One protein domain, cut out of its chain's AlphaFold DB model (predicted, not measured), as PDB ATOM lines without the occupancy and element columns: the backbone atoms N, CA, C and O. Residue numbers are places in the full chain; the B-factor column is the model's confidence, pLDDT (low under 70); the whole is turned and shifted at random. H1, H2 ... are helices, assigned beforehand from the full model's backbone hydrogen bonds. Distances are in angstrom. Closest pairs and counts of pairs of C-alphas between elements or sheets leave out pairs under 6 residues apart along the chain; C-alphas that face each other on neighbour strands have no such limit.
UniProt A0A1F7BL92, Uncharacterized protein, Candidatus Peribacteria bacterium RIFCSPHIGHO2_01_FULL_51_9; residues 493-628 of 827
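AT A GLANCE: This is residues 493 to 628 of the 827 residues of an uncharacterized protein of Candidatus Peribacteria bacterium RIFCSPHIGHO2_01_FULL_51_9 (UniProt A0A1F7BL92). The helix H3 runs through the middle of a compact, rounded domain, and other helices pack round it: H1 and H2 form an up-and-down bundle with it, each running against the one before, while H9 crosses it steeply and H8 packs on H9. The hairpin of H5 and H6 closes another side, H6 packing on H3 and H5 on H2, and H7 packs on the short H4. The printed part has 136 residues with nine named helices, H1 to H9 in chain order, and no named strand; the class is all helix. The radius of gyration of the C-alphas is 13.5 A, and the C-alphas span 39 by 33 by 27 A.

IN THESE COORDINATES: H3, residues 527 to 540, measures 19.8 A from first to last C-alpha and begins with C-alpha 527 at (-65.348, 31.408, 4.958). H2, residues 508 to 521, measures 20.0 A, and H1, residues 493 to 504, begins with C-alpha 493 at (-59.541, 38.359, 4.392) and measures 16.8 A. H4 is residues 544 to 547, H5 residues 550 to 561 with 17.2 A, H6 residues 566 to 573, and H7 residues 575 to 586 with 16.0 A. H8, residues 598 to 610, measures 19.3 A; H9, residues 615 to 626, measures 16.3 A and ends with C-alpha 626 at (-65.535, 25.320, 13.216).

HOW THE PARTS SIT: H3 is the hub, touching five helices. With H9 its closest C-alphas are those of Trp 530 and Ala 623, 4.6 A apart, at a steep tilt of 49 degrees, opposite ways. H3 touches H6 with residues 528 to 532 alone, closest at the C-alphas of Pro 529 and Thr 567, 5.6 A. H1 touches H3 at a shallow tilt of 25 degrees, the same way, closest at the C-alphas of Met 503 and Glu 538, 7.0 A. H3 and H4 only just touch, with 3 pairs of C-alphas within 8 A, and only at the corner; the closest C-alphas are those of Met 539 and Ile 545, 4.8 A. H1 and H2 form a hairpin, closest at the C-alphas of Ile 499 and Ala 511, 4.8 A. H2 and H3 form another, closest at the C-alphas of Met 519 and Asn 528, 7.1 A. H5 and H6 form a third, closest at the C-alphas of Gly 557 and Phe 571, 4.5 A. H2 and H5 touch at a shallow tilt of 6 degrees, closest at the C-alphas of Trp 509 and Phe 552, 7.2 A. H8 touches H9, closest at the C-alphas of Ile 606 and Val 622, 5.9 A. H7 touches H4 with residues 582 to 586 alone, closest at the C-alphas of Lys 546 and Ala 586, 4.7 A. Every O i to N i+4 pair is within hydrogen-bond range in H1, H2, H3, H7 and H9, but 6 of 8 in H5, 6 of 9 in H8 and 1 of 4 in H6, which has 4 of 5 O i to N i+3 pairs within range; H4 is too short for such an i+4 pair.

THE WHOLE: The two C-alphas farthest apart, those of Lys 523 and Arg 587, are 39.7 A apart. The printed part has no cut, and the link from H7 to H8, 11 residues, is long, while the other links are tight. The mean pLDDT of the printed part is 91.1; residues 562 and 564 are under 70.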
ATOM      1  N   PRO A 493     -59.900  37.542   3.227       93.19
ATOM      2  CA  PRO A 493     -59.541  38.359   4.392       93.19
ATOM      3  C   PRO A 493     -59.849  39.853   4.214       93.19
ATOM      4  O   PRO A 493     -60.435  40.465   5.097       93.19
ATOM      5  N   VAL A 494     -59.579  40.418   3.029       94.00
ATOM      6  CA  VAL A 494     -59.892  41.829   2.725       94.00
ATOM      7  C   VAL A 494     -61.397  42.105   2.811       94.00
ATOM      8  O   VAL A 494     -61.812  43.169   3.262       94.00
ATOM      9  N   ILE A 495     -62.232  41.147   2.395       96.00
ATOM     10  CA  ILE A 495     -63.691  41.277   2.485       96.00
ATOM     11  C   ILE A 495     -64.148  41.206   3.947       96.00
ATOM     12  O   ILE A 495     -65.023  41.973   4.340       96.00
ATOM     13  N   ILE A 496     -63.551  40.323   4.757       95.12
ATOM     14  CA  ILE A 496     -63.843  40.216   6.197       95.12
ATOM     15  C   ILE A 496     -63.502  41.522   6.924       95.12
ATOM     16  O   ILE A 496     -64.322  42.008   7.704       95.12
ATOM     17  N   ASP A 497     -62.355  42.132   6.618       94.44
ATOM     18  CA  ASP A 497     -61.948  43.414   7.204       94.44
ATOM     19  C   ASP A 497     -62.949  44.537   6.883       94.44
ATOM     20  O   ASP A 497     -63.293  45.344   7.750       94.44
ATOM     21  N   GLU A 498     -63.458  44.593   5.649       96.56
ATOM     22  CA  GLU A 498     -64.481  45.577   5.265       96.56
ATOM     23  C   GLU A 498     -65.844  45.289   5.910       96.56
ATOM     24  O   GLU A 498     -66.511  46.221   6.365       96.56
ATOM     25  N   ILE A 499     -66.231  44.016   6.050       96.62
ATOM     26  CA  ILE A 499     -67.430  43.621   6.810       96.62
ATOM     27  C   ILE A 499     -67.320  44.115   8.251       96.62
ATOM     28  O   ILE A 499     -68.247  44.751   8.753       96.62
ATOM     29  N   HIS A 500     -66.183  43.875   8.903       94.25
ATOM     30  CA  HIS A 500     -65.914  44.349  10.257       94.25
ATOM     31  C   HIS A 500     -66.056  45.880  10.357       94.25
ATOM     32  O   HIS A 500     -66.784  46.386  11.215       94.25
ATOM     33  N   ARG A 501     -65.459  46.633   9.422       94.94
ATOM     34  CA  ARG A 501     -65.576  48.105   9.370       94.94
ATOM     35  C   ARG A 501     -67.016  48.581   9.191       94.94
ATOM     36  O   ARG A 501     -67.423  49.540   9.851       94.94
ATOM     37  N   GLU A 502     -67.793  47.963   8.306       95.81
ATOM     38  CA  GLU A 502     -69.189  48.355   8.078       95.81
ATOM     39  C   GLU A 502     -70.095  47.987   9.261       95.81
ATOM     40  O   GLU A 502     -70.966  48.782   9.623       95.81
ATOM     41  N   MET A 503     -69.848  46.858   9.935       95.25
ATOM     42  CA  MET A 503     -70.537  46.490  11.181       95.25
ATOM     43  C   MET A 503     -70.299  47.532  12.285       95.25
ATOM     44  O   MET A 503     -71.258  47.989  12.908       95.25
ATOM     45  N   GLN A 504     -69.060  48.003  12.468       92.75
ATOM     46  CA  GLN A 504     -68.734  49.056  13.444       92.75
ATOM     47  C   GLN A 504     -69.411  50.398  13.140       92.75
ATOM     48  O   GLN A 504     -69.805  51.134  14.055       92.75
ATOM     49  N   LYS A 505     -69.565  50.725  11.851       93.81
ATOM     50  CA  LYS A 505     -70.319  51.901  11.386       93.81
ATOM     51  C   LYS A 505     -71.837  51.705  11.458       93.81
ATOM     52  O   LYS A 505     -72.565  52.664  11.208       93.81
ATOM     53  N   ARG A 506     -72.310  50.506  11.822       95.44
ATOM     54  CA  ARG A 506     -73.723  50.090  11.843       95.44
ATOM     55  C   ARG A 506     -74.377  50.111  10.453       95.44
ATOM     56  O   ARG A 506     -75.577  50.328  10.312       95.44
ATOM     57  N   HIS A 507     -73.591  49.862   9.409       95.75
ATOM     58  CA  HIS A 507     -74.058  49.695   8.032       95.75
ATOM     59  C   HIS A 507     -74.338  48.213   7.732       95.75
ATOM     60  O   HIS A 507     -73.752  47.609   6.831       95.75
ATOM     61  N   PHE A 508     -75.244  47.611   8.505       96.81
ATOM     62  CA  PHE A 508     -75.487  46.163   8.495       96.81
ATOM     63  C   PHE A 508     -75.828  45.619   7.101       96.81
ATOM     64  O   PHE A 508     -75.283  44.608   6.677       96.81
ATOM     65  N   TRP A 509     -76.658  46.319   6.330       97.56
ATOM     66  CA  TRP A 509     -77.051  45.862   4.994       97.56
ATOM     67  C   TRP A 509     -75.924  45.936   3.957       97.56
ATOM     68  O   TRP A 509     -75.854  45.080   3.080       97.56
ATOM     69  N   SER A 510     -74.998  46.888   4.100       97.69
ATOM     70  CA  SER A 510     -73.758  46.927   3.314       97.69
ATOM     71  C   SER A 510     -72.881  45.716   3.643       97.69
ATOM     72  O   SER A 510     -72.492  44.970   2.742       97.69
ATOM     73  N   ALA A 511     -72.681  45.435   4.938       97.81
ATOM     74  CA  ALA A 511     -71.977  44.238   5.393       97.81
ATOM     75  C   ALA A 511     -72.634  42.952   4.859       97.81
ATOM     76  O   ALA A 511     -71.933  42.070   4.372       97.81
ATOM     77  N   PHE A 512     -73.970  42.866   4.853       97.44
ATOM     78  CA  PHE A 512     -74.701  41.740   4.260       97.44
ATOM     79  C   PHE A 512     -74.352  41.535   2.778       97.44
ATOM     80  O   PHE A 512     -74.025  40.422   2.374       97.44
ATOM     81  N   GLY A 513     -74.361  42.599   1.967       97.00
ATOM     82  CA  GLY A 513     -73.971  42.515   0.554       97.00
ATOM     83  C   GLY A 513     -72.535  42.020   0.355       97.00
ATOM     84  O   GLY A 513     -72.266  41.201  -0.524       97.00
ATOM     85  N   MET A 514     -71.610  42.437   1.223       97.38
ATOM     86  CA  MET A 514     -70.231  41.934   1.208       97.38
ATOM     87  C   MET A 514     -70.147  40.443   1.557       97.38
ATOM     88  O   MET A 514     -69.384  39.716   0.919       97.38
ATOM     89  N   MET A 515     -70.958  39.965   2.512       95.38
ATOM     90  CA  MET A 515     -71.058  38.533   2.829       95.38
ATOM     91  C   MET A 515     -71.495  37.737   1.608       95.38
ATOM     92  O   MET A 515     -70.917  36.692   1.327       95.38
ATOM     93  N   GLU A 516     -72.464  38.229   0.835       93.00
ATOM     94  CA  GLU A 516     -72.893  37.537  -0.381       93.00
ATOM     95  C   GLU A 516     -71.762  37.387  -1.395       93.00
ATOM     96  O   GLU A 516     -71.642  36.341  -2.032       93.00
ATOM     97  N   VAL A 517     -70.910  38.406  -1.539       92.44
ATOM     98  CA  VAL A 517     -69.723  38.321  -2.401       92.44
ATOM     99  C   VAL A 517     -68.699  37.339  -1.830       92.44
ATOM    100  O   VAL A 517     -68.170  36.526  -2.590       92.44
ATOM    101  N   ALA A 518     -68.443  37.360  -0.519       91.69
ATOM    102  CA  ALA A 518     -67.541  36.410   0.139       91.69
ATOM    103  C   ALA A 518     -68.003  34.956  -0.067       91.69
ATOM    104  O   ALA A 518     -67.209  34.107  -0.479       91.69
ATOM    105  N   MET A 519     -69.300  34.700   0.112       87.62
ATOM    106  CA  MET A 519     -69.949  33.403  -0.115       87.62
ATOM    107  C   MET A 519     -69.918  32.973  -1.584       87.62
ATOM    108  O   MET A 519     -69.722  31.800  -1.877       87.62
ATOM    109  N   LYS A 520     -70.100  33.901  -2.532       84.56
ATOM    110  CA  LYS A 520     -69.990  33.598  -3.972       84.56
ATOM    111  C   LYS A 520     -68.554  33.265  -4.372       84.56
ATOM    112  O   LYS A 520     -68.352  32.441  -5.257       84.56
ATOM    113  N   LYS A 521     -67.563  33.914  -3.747       83.69
ATOM    114  CA  LYS A 521     -66.142  33.661  -4.015       83.69
ATOM    115  C   LYS A 521     -65.673  32.349  -3.390       83.69
ATOM    116  O   LYS A 521     -64.908  31.664  -4.048       83.69
ATOM    117  N   ALA A 522     -66.095  32.022  -2.164       73.25
ATOM    118  CA  ALA A 522     -65.906  30.746  -1.445       73.25
ATOM    119  C   ALA A 522     -64.586  29.967  -1.661       73.25
ATOM    120  O   ALA A 522     -64.554  28.750  -1.509       73.25
ATOM    121  N   LYS A 523     -63.468  30.648  -1.947       77.75
ATOM    122  CA  LYS A 523     -62.165  30.004  -2.207       77.75
ATOM    123  C   LYS A 523     -61.491  29.448  -0.952       77.75
ATOM    124  O   LYS A 523     -60.434  28.843  -1.039       77.75
ATOM    125  N   VAL A 524     -62.058  29.721   0.221       85.62
ATOM    126  CA  VAL A 524     -61.484  29.378   1.520       85.62
ATOM    127  C   VAL A 524     -62.496  28.536   2.281       85.62
ATOM    128  O   VAL A 524     -63.618  28.983   2.520       85.62
ATOM    129  N   GLY A 525     -62.093  27.335   2.696       85.62
ATOM    130  CA  GLY A 525     -62.986  26.353   3.320       85.62
ATOM    131  C   GLY A 525     -63.682  26.798   4.605       85.62
ATOM    132  O   GLY A 525     -64.745  26.287   4.948       85.62
ATOM    133  N   HIS A 526     -63.110  27.774   5.312       92.19
ATOM    134  CA  HIS A 526     -63.655  28.306   6.559       92.19
ATOM    135  C   HIS A 526     -64.378  29.652   6.399       92.19
ATOM    136  O   HIS A 526     -64.672  30.287   7.407       92.19
ATOM    137  N   VAL A 527     -64.705  30.097   5.175       92.19
ATOM    138  CA  VAL A 527     -65.348  31.408   4.958       92.19
ATOM    139  C   VAL A 527     -66.684  31.555   5.698       92.19
ATOM    140  O   VAL A 527     -66.882  32.564   6.365       92.19
ATOM    141  N   ASN A 528     -67.575  30.559   5.668       91.25
ATOM    142  CA  ASN A 528     -68.887  30.682   6.324       91.25
ATOM    143  C   ASN A 528     -68.746  30.713   7.855       91.25
ATOM    144  O   ASN A 528     -69.295  31.622   8.480       91.25
ATOM    145  N   PRO A 529     -67.963  29.807   8.480       93.69
ATOM    146  CA  PRO A 529     -67.628  29.939   9.894       93.69
ATOM    147  C   PRO A 529     -66.935  31.259  10.248       93.69
ATOM    148  O   PRO A 529     -67.168  31.780  11.337       93.69
ATOM    149  N   TRP A 530     -66.126  31.830   9.349       95.00
ATOM    150  CA  TRP A 530     -65.445  33.107   9.577       95.00
ATOM    151  C   TRP A 530     -66.415  34.277   9.578       95.00
ATOM    152  O   TRP A 530     -66.382  35.091  10.500       95.00
ATOM    153  N   LEU A 531     -67.341  34.312   8.622       94.94
ATOM    154  CA  LEU A 531     -68.436  35.279   8.603       94.94
ATOM    155  C   LEU A 531     -69.289  35.169   9.868       94.94
ATOM    156  O   LEU A 531     -69.509  36.172  10.545       94.94
ATOM    157  N   THR A 532     -69.710  33.954  10.232       95.25
ATOM    158  CA  THR A 532     -70.503  33.717  11.445       95.25
ATOM    159  C   THR A 532     -69.765  34.188  12.694       95.25
ATOM    160  O   THR A 532     -70.325  34.951  13.479       95.25
ATOM    161  N   THR A 533     -68.503  33.788  12.860       95.75
ATOM    162  CA  THR A 533     -67.683  34.163  14.020       95.75
ATOM    163  C   THR A 533     -67.486  35.672  14.091       95.75
ATOM    164  O   THR A 533     -67.723  36.263  15.140       95.75
ATOM    165  N   THR A 534     -67.153  36.311  12.967       95.12
ATOM    166  CA  THR A 534     -66.979  37.770  12.884       95.12
ATOM    167  C   THR A 534     -68.247  38.494  13.321       95.12
ATOM    168  O   THR A 534     -68.184  39.407  14.139       95.12
ATOM    169  N   ILE A 535     -69.418  38.066  12.841       94.88
ATOM    170  CA  ILE A 535     -70.685  38.706  13.206       94.88
ATOM    171  C   ILE A 535     -71.006  38.526  14.678       94.88
ATOM    172  O   ILE A 535     -71.342  39.499  15.346       94.88
ATOM    173  N   PHE A 536     -70.847  37.322  15.207       94.81
ATOM    174  CA  PHE A 536     -71.060  37.063  16.622       94.81
ATOM    175  C   PHE A 536     -70.105  37.860  17.529       94.81
ATOM    176  O   PHE A 536     -70.534  38.370  18.566       94.81
ATOM    177  N   MET A 537     -68.842  38.016  17.126       91.88
ATOM    178  CA  MET A 537     -67.861  38.838  17.840       91.88
ATOM    179  C   MET A 537     -68.175  40.335  17.739       91.88
ATOM    180  O   MET A 537     -68.058  41.047  18.729       91.88
ATOM    181  N   GLU A 538     -68.641  40.840  16.596       92.31
ATOM    182  CA  GLU A 538     -69.080  42.242  16.503       92.31
ATOM    183  C   GLU A 538     -70.377  42.502  17.279       92.31
ATOM    184  O   GLU A 538     -70.543  43.562  17.882       92.31
ATOM    185  N   MET A 539     -71.279  41.520  17.335       91.75
ATOM    186  CA  MET A 539     -72.479  41.568  18.172       91.75
ATOM    187  C   MET A 539     -72.145  41.594  19.666       91.75
ATOM    188  O   MET A 539     -72.871  42.206  20.445       91.75
ATOM    189  N   SER A 540     -71.063  40.947  20.098       89.88
ATOM    190  CA  SER A 540     -70.679  40.940  21.513       89.88
ATOM    191  C   SER A 540     -69.994  42.241  21.961       89.88
ATOM    192  O   SER A 540     -69.878  42.476  23.169       89.88
ATOM    193  N   LYS A 541     -69.595  43.113  21.022       88.44
ATOM    194  CA  LYS A 541     -68.894  44.378  21.287       88.44
ATOM    195  C   LYS A 541     -69.857  45.556  21.455       88.44
ATOM    196  O   LYS A 541     -70.684  45.846  20.592       88.44
ATOM    197  N   GLY A 542     -69.672  46.295  22.551       85.12
ATOM    198  CA  GLY A 542     -70.372  47.553  22.816       85.12
ATOM    199  C   GLY A 542     -71.897  47.426  22.757       85.12
ATOM    200  O   GLY A 542     -72.477  46.455  23.248       85.12
ATOM    201  N   ASP A 543     -72.534  48.426  22.151       87.81
ATOM    202  CA  ASP A 543     -73.982  48.518  21.960       87.81
ATOM    203  C   ASP A 543     -74.443  48.073  20.559       87.81
ATOM    204  O   ASP A 543     -75.632  48.139  20.264       87.81
ATOM    205  N   THR A 544     -73.543  47.582  19.696       90.38
ATOM    206  CA  THR A 544     -73.843  47.222  18.297       90.38
ATOM    207  C   THR A 544     -75.061  46.305  18.179       90.38
ATOM    208  O   THR A 544     -75.932  46.540  17.343       90.38
ATOM    209  N   ILE A 545     -75.171  45.304  19.061       89.88
ATOM    210  CA  ILE A 545     -76.280  44.339  19.079       89.88
ATOM    211  C   ILE A 545     -77.665  44.980  19.206       89.88
ATOM    212  O   ILE A 545     -78.636  44.469  18.643       89.88
ATOM    213  N   LYS A 546     -77.759  46.117  19.901       88.50
ATOM    214  CA  LYS A 546     -79.000  46.875  20.093       88.50
ATOM    215  C   LYS A 546     -79.605  47.289  18.747       88.50
ATOM    216  O   LYS A 546     -80.815  47.177  18.541       88.50
ATOM    217  N   TYR A 547     -78.736  47.678  17.819       92.62
ATOM    218  CA  TYR A 547     -79.085  48.274  16.534       92.62
ATOM    219  C   TYR A 547     -79.190  47.271  15.383       92.62
ATOM    220  O   TYR A 547     -79.453  47.677  14.256       92.62
ATOM    221  N   ILE A 548     -78.978  45.975  15.621       92.19
ATOM    222  CA  ILE A 548     -79.067  44.973  14.554       92.19
ATOM    223  C   ILE A 548     -80.538  44.661  14.240       92.19
ATOM    224  O   ILE A 548     -81.257  44.211  15.137       92.19
ATOM    225  N   PRO A 549     -80.994  44.837  12.984       92.38
ATOM    226  CA  PRO A 549     -82.362  44.498  12.595       92.38
ATOM    227  C   PRO A 549     -82.627  42.987  12.681       92.38
ATOM    228  O   PRO A 549     -81.762  42.183  12.323       92.38
ATOM    229  N   LYS A 550     -83.848  42.576  13.057       91.25
ATOM    230  CA  LYS A 550     -84.243  41.150  13.005       91.25
ATOM    231  C   LYS A 550     -84.128  40.583  11.590       91.25
ATOM    232  O   LYS A 550     -83.533  39.523  11.406       91.25
ATOM    233  N   GLY A 551     -84.586  41.326  10.581       92.12
ATOM    234  CA  GLY A 551     -84.468  40.939   9.178       92.12
ATOM    235  C   GLY A 551     -83.030  40.675   8.726       92.12
ATOM    236  O   GLY A 551     -82.823  39.814   7.876       92.12
ATOM    237  N   PHE A 552     -82.031  41.347   9.307       93.88
ATOM    238  CA  PHE A 552     -80.620  41.096   8.997       93.88
ATOM    239  C   PHE A 552     -80.174  39.714   9.498       93.88
ATOM    240  O   PHE A 552     -79.617  38.938   8.724       93.88
ATOM    241  N   ILE A 553     -80.497  39.364  10.749       92.38
ATOM    242  CA  ILE A 553     -80.227  38.032  11.326       92.38
ATOM    243  C   ILE A 553     -80.930  36.938  10.506       92.38
ATOM    244  O   ILE A 553     -80.313  35.941  10.125       92.38
ATOM    245  N   ASP A 554     -82.205  37.153  10.171       91.19
ATOM    246  CA  ASP A 554     -82.987  36.214   9.365       91.19
ATOM    247  C   ASP A 554     -82.403  36.015   7.954       91.19
ATOM    248  O   ASP A 554     -82.379  34.884   7.454       91.19
ATOM    249  N   GLN A 555     -81.923  37.085   7.308       92.44
ATOM    250  CA  GLN A 555     -81.319  37.008   5.975       92.44
ATOM    251  C   GLN A 555     -79.939  36.341   5.994       92.44
ATOM    252  O   GLN A 555     -79.657  35.559   5.085       92.44
ATOM    253  N   ILE A 556     -79.111  36.563   7.024       92.31
ATOM    254  CA  ILE A 556     -77.842  35.830   7.198       92.31
ATOM    255  C   ILE A 556     -78.112  34.326   7.286       92.31
ATOM    256  O   ILE A 556     -77.475  33.543   6.581       92.31
ATOM    257  N   GLY A 557     -79.108  33.922   8.081       88.94
ATOM    258  CA  GLY A 557     -79.547  32.526   8.134       88.94
ATOM    259  C   GLY A 557     -79.997  31.995   6.769       88.94
ATOM    260  O   GLY A 557     -79.703  30.855   6.411       88.94
ATOM    261  N   GLY A 558     -80.657  32.845   5.976       87.62
ATOM    262  CA  GLY A 558     -81.060  32.552   4.601       87.62
ATOM    263  C   GLY A 558     -79.893  32.317   3.634       87.62
ATOM    264  O   GLY A 558     -80.009  31.445   2.773       87.62
ATOM    265  N   LEU A 559     -78.760  33.017   3.793       85.94
ATOM    266  CA  LEU A 559     -77.560  32.784   2.971       85.94
ATOM    267  C   LEU A 559     -77.038  31.355   3.120       85.94
ATOM    268  O   LEU A 559     -76.653  30.731   2.130       85.94
ATOM    269  N   GLY A 560     -77.088  30.816   4.341       77.50
ATOM    270  CA  GLY A 560     -76.679  29.443   4.619       77.50
ATOM    271  C   GLY A 560     -77.577  28.388   3.967       77.50
ATOM    272  O   GLY A 560     -77.093  27.307   3.651       77.50
ATOM    273  N   LEU A 561     -78.867  28.671   3.737       75.88
ATOM    274  CA  LEU A 561     -79.814  27.703   3.158       75.88
ATOM    275  C   LEU A 561     -79.608  27.472   1.651       75.88
ATOM    276  O   LEU A 561     -79.977  26.417   1.140       75.88
ATOM    277  N   GLY A 562     -79.037  28.447   0.937       66.50
ATOM    278  CA  GLY A 562     -78.844  28.392  -0.519       66.50
ATOM    279  C   GLY A 562     -77.437  27.997  -0.983       66.50
ATOM    280  O   GLY A 562     -77.212  27.877  -2.186       66.50
ATOM    281  N   GLN A 563     -76.492  27.829  -0.059       72.25
ATOM    282  CA  GLN A 563     -75.074  27.544  -0.311       72.25
ATOM    283  C   GLN A 563     -74.606  26.419   0.625       72.25
ATOM    284  O   GLN A 563     -75.298  26.121   1.600       72.25
ATOM    285  N   PRO A 564     -73.445  25.776   0.394       66.50
ATOM    286  CA  PRO A 564     -72.862  24.852   1.363       66.50
ATOM    287  C   PRO A 564     -72.275  25.627   2.563       66.50
ATOM    288  O   PRO A 564     -71.066  25.646   2.764       66.50
ATOM    289  N   GLY A 565     -73.155  26.301   3.313       72.75
ATOM    290  CA  GLY A 565     -72.864  27.231   4.401       72.75
ATOM    291  C   GLY A 565     -73.591  26.898   5.696       72.75
ATOM    292  O   GLY A 565     -74.393  27.699   6.178       72.75
ATOM    293  N   PHE A 566     -73.353  25.706   6.246       79.12
ATOM    294  CA  PHE A 566     -74.117  25.179   7.378       79.12
ATOM    295  C   PHE A 566     -74.003  26.035   8.646       79.12
ATOM    296  O   PHE A 566     -75.013  26.321   9.285       79.12
ATOM    297  N   THR A 567     -72.811  26.532   8.979       87.50
ATOM    298  CA  THR A 567     -72.593  27.336  10.190       87.50
ATOM    299  C   THR A 567     -73.392  28.644  10.164       87.50
ATOM    300  O   THR A 567     -73.829  29.128  11.207       87.50
ATOM    301  N   MET A 568     -73.663  29.208   8.983       89.25
ATOM    302  CA  MET A 568     -74.531  30.385   8.856       89.25
ATOM    303  C   MET A 568     -76.020  30.053   9.027       89.25
ATOM    304  O   MET A 568     -76.780  30.908   9.477       89.25
ATOM    305  N   GLN A 569     -76.458  28.818   8.751       86.62
ATOM    306  CA  GLN A 569     -77.860  28.410   8.947       86.62
ATOM    307  C   GLN A 569     -78.293  28.501  10.418       86.62
ATOM    308  O   GLN A 569     -79.483  28.659  10.699       86.62
ATOM    309  N   PHE A 570     -77.353  28.489  11.370       87.88
ATOM    310  CA  PHE A 570     -77.670  28.666  12.788       87.88
ATOM    311  C   PHE A 570     -78.273  30.019  13.131       87.88
ATOM    312  O   PHE A 570     -79.063  30.080  14.068       87.88
ATOM    313  N   PHE A 571     -78.022  31.071  12.348       91.12
ATOM    314  CA  PHE A 571     -78.763  32.322  12.524       91.12
ATOM    315  C   PHE A 571     -80.272  32.128  12.321       91.12
ATOM    316  O   PHE A 571     -81.067  32.847  12.920       91.12
ATOM    317  N   LYS A 572     -80.679  31.120  11.532       88.62
ATOM    318  CA  LYS A 572     -82.081  30.726  11.367       88.62
ATOM    319  C   LYS A 572     -82.548  29.738  12.432       88.62
ATOM    320  O   LYS A 572     -83.649  29.905  12.955       88.62
ATOM    321  N   PHE A 573     -81.747  28.716  12.739       86.25
ATOM    322  CA  PHE A 573     -82.129  27.668  13.696       86.25
ATOM    323  C   PHE A 573     -82.174  28.163  15.143       86.25
ATOM    324  O   PHE A 573     -83.081  27.792  15.882       86.25
ATOM    325  N   ASP A 574     -81.241  29.032  15.524       90.38
ATOM    326  CA  ASP A 574     -81.143  29.603  16.868       90.38
ATOM    327  C   ASP A 574     -81.706  31.037  16.930       90.38
ATOM    328  O   ASP A 574     -81.464  31.750  17.905       90.38
ATOM    329  N   LYS A 575     -82.488  31.467  15.924       91.50
ATOM    330  CA  LYS A 575     -83.002  32.846  15.803       91.50
ATOM    331  C   LYS A 575     -83.648  33.361  17.095       91.50
ATOM    332  O   LYS A 575     -83.383  34.483  17.505       91.50
ATOM    333  N   ASP A 576     -84.436  32.525  17.775       92.00
ATOM    334  CA  ASP A 576     -85.178  32.928  18.974       92.00
ATOM    335  C   ASP A 576     -84.227  33.122  20.166       92.00
ATOM    336  O   ASP A 576     -84.398  34.051  20.955       92.00
ATOM    337  N   SER A 577     -83.170  32.306  20.255       94.50
ATOM    338  CA  SER A 577     -82.114  32.469  21.265       94.50
ATOM    339  C   SER A 577     -81.274  33.715  20.992       94.50
ATOM    340  O   SER A 577     -80.978  34.473  21.913       94.50
ATOM    341  N   ILE A 578     -80.947  33.977  19.723       93.88
ATOM    342  CA  ILE A 578     -80.218  35.182  19.305       93.88
ATOM    343  C   ILE A 578     -81.055  36.438  19.587       93.88
ATOM    344  O   ILE A 578     -80.525  37.418  20.109       93.88
ATOM    345  N   TYR A 579     -82.364  36.416  19.314       92.94
ATOM    346  CA  TYR A 579     -83.273  37.525  19.626       92.94
ATOM    347  C   TYR A 579     -83.400  37.752  21.132       92.94
ATOM    348  O   TYR A 579     -83.258  38.889  21.582       92.94
ATOM    349  N   ALA A 580     -83.572  36.694  21.928       92.56
ATOM    350  CA  ALA A 580     -83.612  36.804  23.387       92.56
ATOM    351  C   ALA A 580     -82.285  37.325  23.971       92.56
ATOM    352  O   ALA A 580     -82.275  38.106  24.926       92.56
ATOM    353  N   TRP A 581     -81.150  36.914  23.401       93.38
ATOM    354  CA  TRP A 581     -79.834  37.439  23.759       93.38
ATOM    355  C   TRP A 581     -79.706  38.930  23.412       93.38
ATOM    356  O   TRP A 581     -79.358  39.728  24.287       93.38
ATOM    357  N   ARG A 582     -80.087  39.328  22.188       90.94
ATOM    358  CA  ARG A 582     -80.143  40.733  21.744       90.94
ATOM    359  C   ARG A 582     -80.990  41.593  22.671       90.94
ATOM    360  O   ARG A 582     -80.519  42.634  23.118       90.94
ATOM    361  N   GLU A 583     -82.217  41.178  22.972       89.62
ATOM    362  CA  GLU A 583     -83.146  41.964  23.791       89.62
ATOM    363  C   GLU A 583     -82.627  42.187  25.213       89.62
ATOM    364  O   GLU A 583     -82.788  43.277  25.762       89.62
ATOM    365  N   ARG A 584     -81.971  41.186  25.811       90.88
ATOM    366  CA  ARG A 584     -81.364  41.334  27.141       90.88
ATOM    367  C   ARG A 584     -80.193  42.311  27.120       90.88
ATOM    368  O   ARG A 584     -80.150  43.204  27.964       90.88
ATOM    369  N   ARG A 585     -79.301  42.213  26.127       89.12
ATOM    370  CA  ARG A 585     -78.186  43.167  25.972       89.12
ATOM    371  C   ARG A 585     -78.655  44.580  25.656       89.12
ATOM    372  O   ARG A 585     -78.107  45.529  26.201       89.12
ATOM    373  N   ALA A 586     -79.697  44.732  24.840       85.00
ATOM    374  CA  ALA A 586     -80.293  46.034  24.539       85.00
ATOM    375  C   ALA A 586     -80.828  46.746  25.798       85.00
ATOM    376  O   ALA A 586     -80.846  47.972  25.845       85.00
ATOM    377  N   ARG A 587     -81.202  45.989  26.842       87.31
ATOM    378  CA  ARG A 587     -81.590  46.505  28.169       87.31
ATOM    379  C   ARG A 587     -80.405  46.695  29.130       87.31
ATOM    380  O   ARG A 587     -80.623  46.925  30.314       87.31
ATOM    381  N   GLY A 588     -79.169  46.576  28.644       85.44
ATOM    382  CA  GLY A 588     -77.948  46.756  29.432       85.44
ATOM    383  C   GLY A 588     -77.491  45.524  30.219       85.44
ATOM    384  O   GLY A 588     -76.585  45.650  31.037       85.44
ATOM    385  N   ALA A 589     -78.083  44.343  30.004       87.88
ATOM    386  CA  ALA A 589     -77.596  43.124  30.648       87.88
ATOM    387  C   ALA A 589     -76.258  42.681  30.034       87.88
ATOM    388  O   ALA A 589     -76.152  42.533  28.813       87.88
ATOM    389  N   ASP A 590     -75.264  42.401  30.876       88.81
ATOM    390  CA  ASP A 590     -73.976  41.844  30.455       88.81
ATOM    391  C   ASP A 590     -74.074  40.319  30.286       88.81
ATOM    392  O   ASP A 590     -73.624  39.538  31.123       88.81
ATOM    393  N   VAL A 591     -74.769  39.889  29.229       91.06
ATOM    394  CA  VAL A 591     -74.921  38.464  28.897       91.06
ATOM    395  C   VAL A 591     -73.897  38.040  27.831       91.06
ATOM    396  O   VAL A 591     -73.808  38.667  26.759       91.06
ATOM    397  N   PRO A 592     -73.121  36.965  28.075       92.56
ATOM    398  CA  PRO A 592     -72.078  36.517  27.162       92.56
ATOM    399  C   PRO A 592     -72.662  35.920  25.878       92.56
ATOM    400  O   PRO A 592     -73.803  35.459  25.834       92.56
ATOM    401  N   ILE A 593     -71.838  35.870  24.829       93.44
ATOM    402  CA  ILE A 593     -72.154  35.233  23.538       93.44
ATOM    403  C   ILE A 593     -72.594  33.766  23.673       93.44
ATOM    404  O   ILE A 593     -73.361  33.269  22.850       93.44
ATOM    405  N   SER A 594     -72.187  33.075  24.743       94.12
ATOM    406  CA  SER A 594     -72.603  31.694  24.993       94.12
ATOM    407  C   SER A 594     -74.107  31.518  25.204       94.12
ATOM    408  O   SER A 594     -74.608  30.401  25.123       94.12
ATOM    409  N   GLU A 595     -74.833  32.605  25.464       93.94
ATOM    410  CA  GLU A 595     -76.290  32.594  25.588       93.94
ATOM    411  C   GLU A 595     -77.022  32.850  24.261       93.94
ATOM    412  O   GLU A 595     -78.251  32.836  24.221       93.94
ATOM    413  N   ALA A 596     -76.291  33.056  23.162       93.00
ATOM    414  CA  ALA A 596     -76.843  33.345  21.841       93.00
ATOM    415  C   ALA A 596     -77.232  32.080  21.045       93.00
ATOM    416  O   ALA A 596     -77.201  32.074  19.815       93.00
ATOM    417  N   GLY A 597     -77.574  30.993  21.739       92.12
ATOM    418  CA  GLY A 597     -77.885  29.696  21.138       92.12
ATOM    419  C   GLY A 597     -76.675  28.767  21.016       92.12
ATOM    420  O   GLY A 597     -75.628  28.970  21.636       92.12
ATOM    421  N   ARG A 598     -76.830  27.702  20.226       90.19
ATOM    422  CA  ARG A 598     -75.871  26.591  20.151       90.19
ATOM    423  C   ARG A 598     -74.569  27.038  19.506       90.19
ATOM    424  O   ARG A 598     -73.500  26.748  20.037       90.19
ATOM    425  N   ILE A 599     -74.661  27.778  18.399       91.06
ATOM    426  CA  ILE A 599     -73.468  28.272  17.706       91.06
ATOM    427  C   ILE A 599     -72.720  29.329  18.529       91.06
ATOM    428  O   ILE A 599     -71.496  29.281  18.601       91.06
ATOM    429  N   GLY A 600     -73.436  30.223  19.222       93.88
ATOM    430  CA  GLY A 600     -72.827  31.224  20.105       93.88
ATOM    431  C   GLY A 600     -72.082  30.583  21.279       93.88
ATOM    432  O   GLY A 600     -70.949  30.956  21.577       93.88
ATOM    433  N   SER A 601     -72.674  29.551  21.892       93.44
ATOM    434  CA  SER A 601     -72.032  28.728  22.931       93.44
ATOM    435  C   SER A 601     -70.772  28.022  22.436       93.44
ATOM    436  O   SER A 601     -69.737  28.036  23.113       93.44
ATOM    437  N   LEU A 602     -70.817  27.460  21.228       93.25
ATOM    438  CA  LEU A 602     -69.658  26.811  20.635       93.25
ATOM    439  C   LEU A 602     -68.532  27.806  20.328       93.25
ATOM    440  O   LEU A 602     -67.391  27.543  20.704       93.25
ATOM    441  N   ILE A 603     -68.852  28.951  19.713       95.44
ATOM    442  CA  ILE A 603     -67.889  30.036  19.464       95.44
ATOM    443  C   ILE A 603     -67.233  30.447  20.780       95.44
ATOM    444  O   ILE A 603     -66.013  30.400  20.872       95.44
ATOM    445  N   ALA A 604     -68.024  30.725  21.823       94.62
ATOM    446  CA  ALA A 604     -67.510  31.096  23.145       94.62
ATOM    447  C   ALA A 604     -66.560  30.042  23.738       94.62
ATOM    448  O   ALA A 604     -65.614  30.367  24.455       94.62
ATOM    449  N   THR A 605     -66.846  28.762  23.491       94.88
ATOM    450  CA  THR A 605     -66.049  27.643  24.006       94.88
ATOM    451  C   THR A 605     -64.718  27.533  23.271       94.88
ATOM    452  O   THR A 605     -63.687  27.361  23.914       94.88
ATOM    453  N   ILE A 606     -64.724  27.657  21.942       95.50
ATOM    454  CA  ILE A 606     -63.507  27.615  21.122       95.50
ATOM    455  C   ILE A 606     -62.657  28.871  21.357       95.50
ATOM    456  O   ILE A 606     -61.443  28.771  21.482       95.50
ATOM    457  N   GLU A 607     -63.280  30.043  21.485       95.31
ATOM    458  CA  GLU A 607     -62.594  31.319  21.702       95.31
ATOM    459  C   GLU A 607     -61.661  31.282  22.922       95.31
ATOM    460  O   GLU A 607     -60.538  31.790  22.880       95.31
ATOM    461  N   LYS A 608     -62.099  30.618  23.999       94.88
ATOM    462  CA  LYS A 608     -61.324  30.453  25.238       94.88
ATOM    463  C   LYS A 608     -60.024  29.668  25.044       94.88
ATOM    464  O   LYS A 608     -59.086  29.875  25.810       94.88
ATOM    465  N   GLU A 609     -59.950  28.796  24.040       94.62
ATOM    466  CA  GLU A 609     -58.737  28.026  23.724       94.62
ATOM    467  C   GLU A 609     -57.642  28.904  23.096       94.62
ATOM    468  O   GLU A 609     -56.453  28.598  23.196       94.62
ATOM    469  N   PHE A 610     -58.036  30.035  22.503       95.94
ATOM    470  CA  PHE A 610     -57.154  30.988  21.829       95.94
ATOM    471  C   PHE A 610     -56.924  32.253  22.662       95.94
ATOM    472  O   PHE A 610     -56.740  33.350  22.130       95.94
ATOM    473  N   ALA A 611     -56.908  32.110  23.992       91.94
ATOM    474  CA  ALA A 611     -56.533  33.194  24.890       91.94
ATOM    475  C   ALA A 611     -55.153  33.765  24.499       91.94
ATOM    476  O   ALA A 611     -54.174  33.029  24.350       91.94
ATOM    477  N   GLY A 612     -55.087  35.085  24.318       90.31
ATOM    478  CA  GLY A 612     -53.877  35.807  23.914       90.31
ATOM    479  C   GLY A 612     -53.730  36.080  22.413       90.31
ATOM    480  O   GLY A 612     -52.860  36.871  22.062       90.31
ATOM    481  N   ALA A 613     -54.565  35.489  21.547       94.38
ATOM    482  CA  ALA A 613     -54.641  35.894  20.139       94.38
ATOM    483  C   ALA A 613     -55.303  37.278  20.014       94.38
ATOM    484  O   ALA A 613     -56.119  37.652  20.869       94.38
ATOM    485  N   THR A 614     -54.982  38.031  18.956       92.75
ATOM    486  CA  THR A 614     -55.724  39.270  18.655       92.75
ATOM    487  C   THR A 614     -57.171  38.940  18.294       92.75
ATOM    488  O   THR A 614     -57.483  37.801  17.962       92.75
ATOM    489  N   GLU A 615     -58.082  39.911  18.357       88.00
ATOM    490  CA  GLU A 615     -59.496  39.667  18.042       88.00
ATOM    491  C   GLU A 615     -59.694  39.165  16.602       88.00
ATOM    492  O   GLU A 615     -60.488  38.255  16.366       88.00
ATOM    493  N   GLU A 616     -58.935  39.705  15.650       87.19
ATOM    494  CA  GLU A 616     -58.978  39.301  14.243       87.19
ATOM    495  C   GLU A 616     -58.419  37.884  14.046       87.19
ATOM    496  O   GLU A 616     -59.055  37.045  13.406       87.19
ATOM    497  N   GLU A 617     -57.261  37.589  14.647       93.06
ATOM    498  CA  GLU A 617     -56.629  36.267  14.577       93.06
ATOM    499  C   GLU A 617     -57.509  35.201  15.242       93.06
ATOM    500  O   GLU A 617     -57.737  34.123  14.696       93.06
ATOM    501  N   LYS A 618     -58.063  35.525  16.409       94.69
ATOM    502  CA  LYS A 618     -58.996  34.686  17.159       94.69
ATOM    503  C   LYS A 618     -60.231  34.341  16.325       94.69
ATOM    504  O   LYS A 618     -60.616  33.173  16.303       94.69
ATOM    505  N   ALA A 619     -60.823  35.307  15.616       94.12
ATOM    506  CA  ALA A 619     -61.974  35.056  14.746       94.12
ATOM    507  C   ALA A 619     -61.644  34.030  13.649       94.12
ATOM    508  O   ALA A 619     -62.423  33.105  13.406       94.12
ATOM    509  N   GLU A 620     -60.472  34.155  13.021       95.19
ATOM    510  CA  GLU A 620     -60.008  33.217  11.997       95.19
ATOM    511  C   GLU A 620     -59.694  31.829  12.586       95.19
ATOM    512  O   GLU A 620     -60.095  30.810  12.023       95.19
ATOM    513  N   LEU A 621     -59.020  31.754  13.741       96.88
ATOM    514  CA  LEU A 621     -58.695  30.485  14.411       96.88
ATOM    515  C   LEU A 621     -59.959  29.723  14.826       96.88
ATOM    516  O   LEU A 621     -60.070  28.521  14.562       96.88
ATOM    517  N   VAL A 622     -60.936  30.417  15.417       96.81
ATOM    518  CA  VAL A 622     -62.246  29.844  15.760       96.81
ATOM    519  C   VAL A 622     -62.949  29.341  14.500       96.81
ATOM    520  O   VAL A 622     -63.425  28.206  14.476       96.81
ATOM    521  N   ALA A 623     -62.959  30.139  13.430       95.81
ATOM    522  CA  ALA A 623     -63.558  29.762  12.156       95.81
ATOM    523  C   ALA A 623     -62.919  28.513  11.542       95.81
ATOM    524  O   ALA A 623     -63.630  27.637  11.049       95.81
ATOM    525  N   LYS A 624     -61.589  28.397  11.603       95.50
ATOM    526  CA  LYS A 624     -60.853  27.214  11.144       95.50
ATOM    527  C   LYS A 624     -61.266  25.972  11.926       95.50
ATOM    528  O   LYS A 624     -61.622  24.974  11.301       95.50
ATOM    529  N   VAL A 625     -61.309  26.037  13.260       95.81
ATOM    530  CA  VAL A 625     -61.787  24.912  14.084       95.81
ATOM    531  C   VAL A 625     -63.228  24.550  13.713       95.81
ATOM    532  O   VAL A 625     -63.501  23.384  13.445       95.81
ATOM    533  N   LEU A 626     -64.133  25.530  13.613       93.81
ATOM    534  CA  LEU A 626     -65.535  25.320  13.216       93.81
ATOM    535  C   LEU A 626     -65.694  24.725  11.810       93.81
ATOM    536  O   LEU A 626     -66.600  23.930  11.583       93.81
ATOM    537  N   ALA A 627     -64.800  25.054  10.879       92.06
ATOM    538  CA  ALA A 627     -64.732  24.447   9.550       92.06
ATOM    539  C   ALA A 627     -64.160  23.020   9.566       92.06
ATOM    540  O   ALA A 627     -63.949  22.407   8.522       92.06
ATOM    541  N   GLY A 628     -63.866  22.487  10.748       91.50
ATOM    542  CA  GLY A 628     -63.267  21.184  10.930       91.50
ATOM    543  C   GLY A 628     -61.760  21.159  10.763       91.50
ATOM    544  O   GLY A 628     -61.234  20.057  10.822       91.50
TER     545      GLY A 628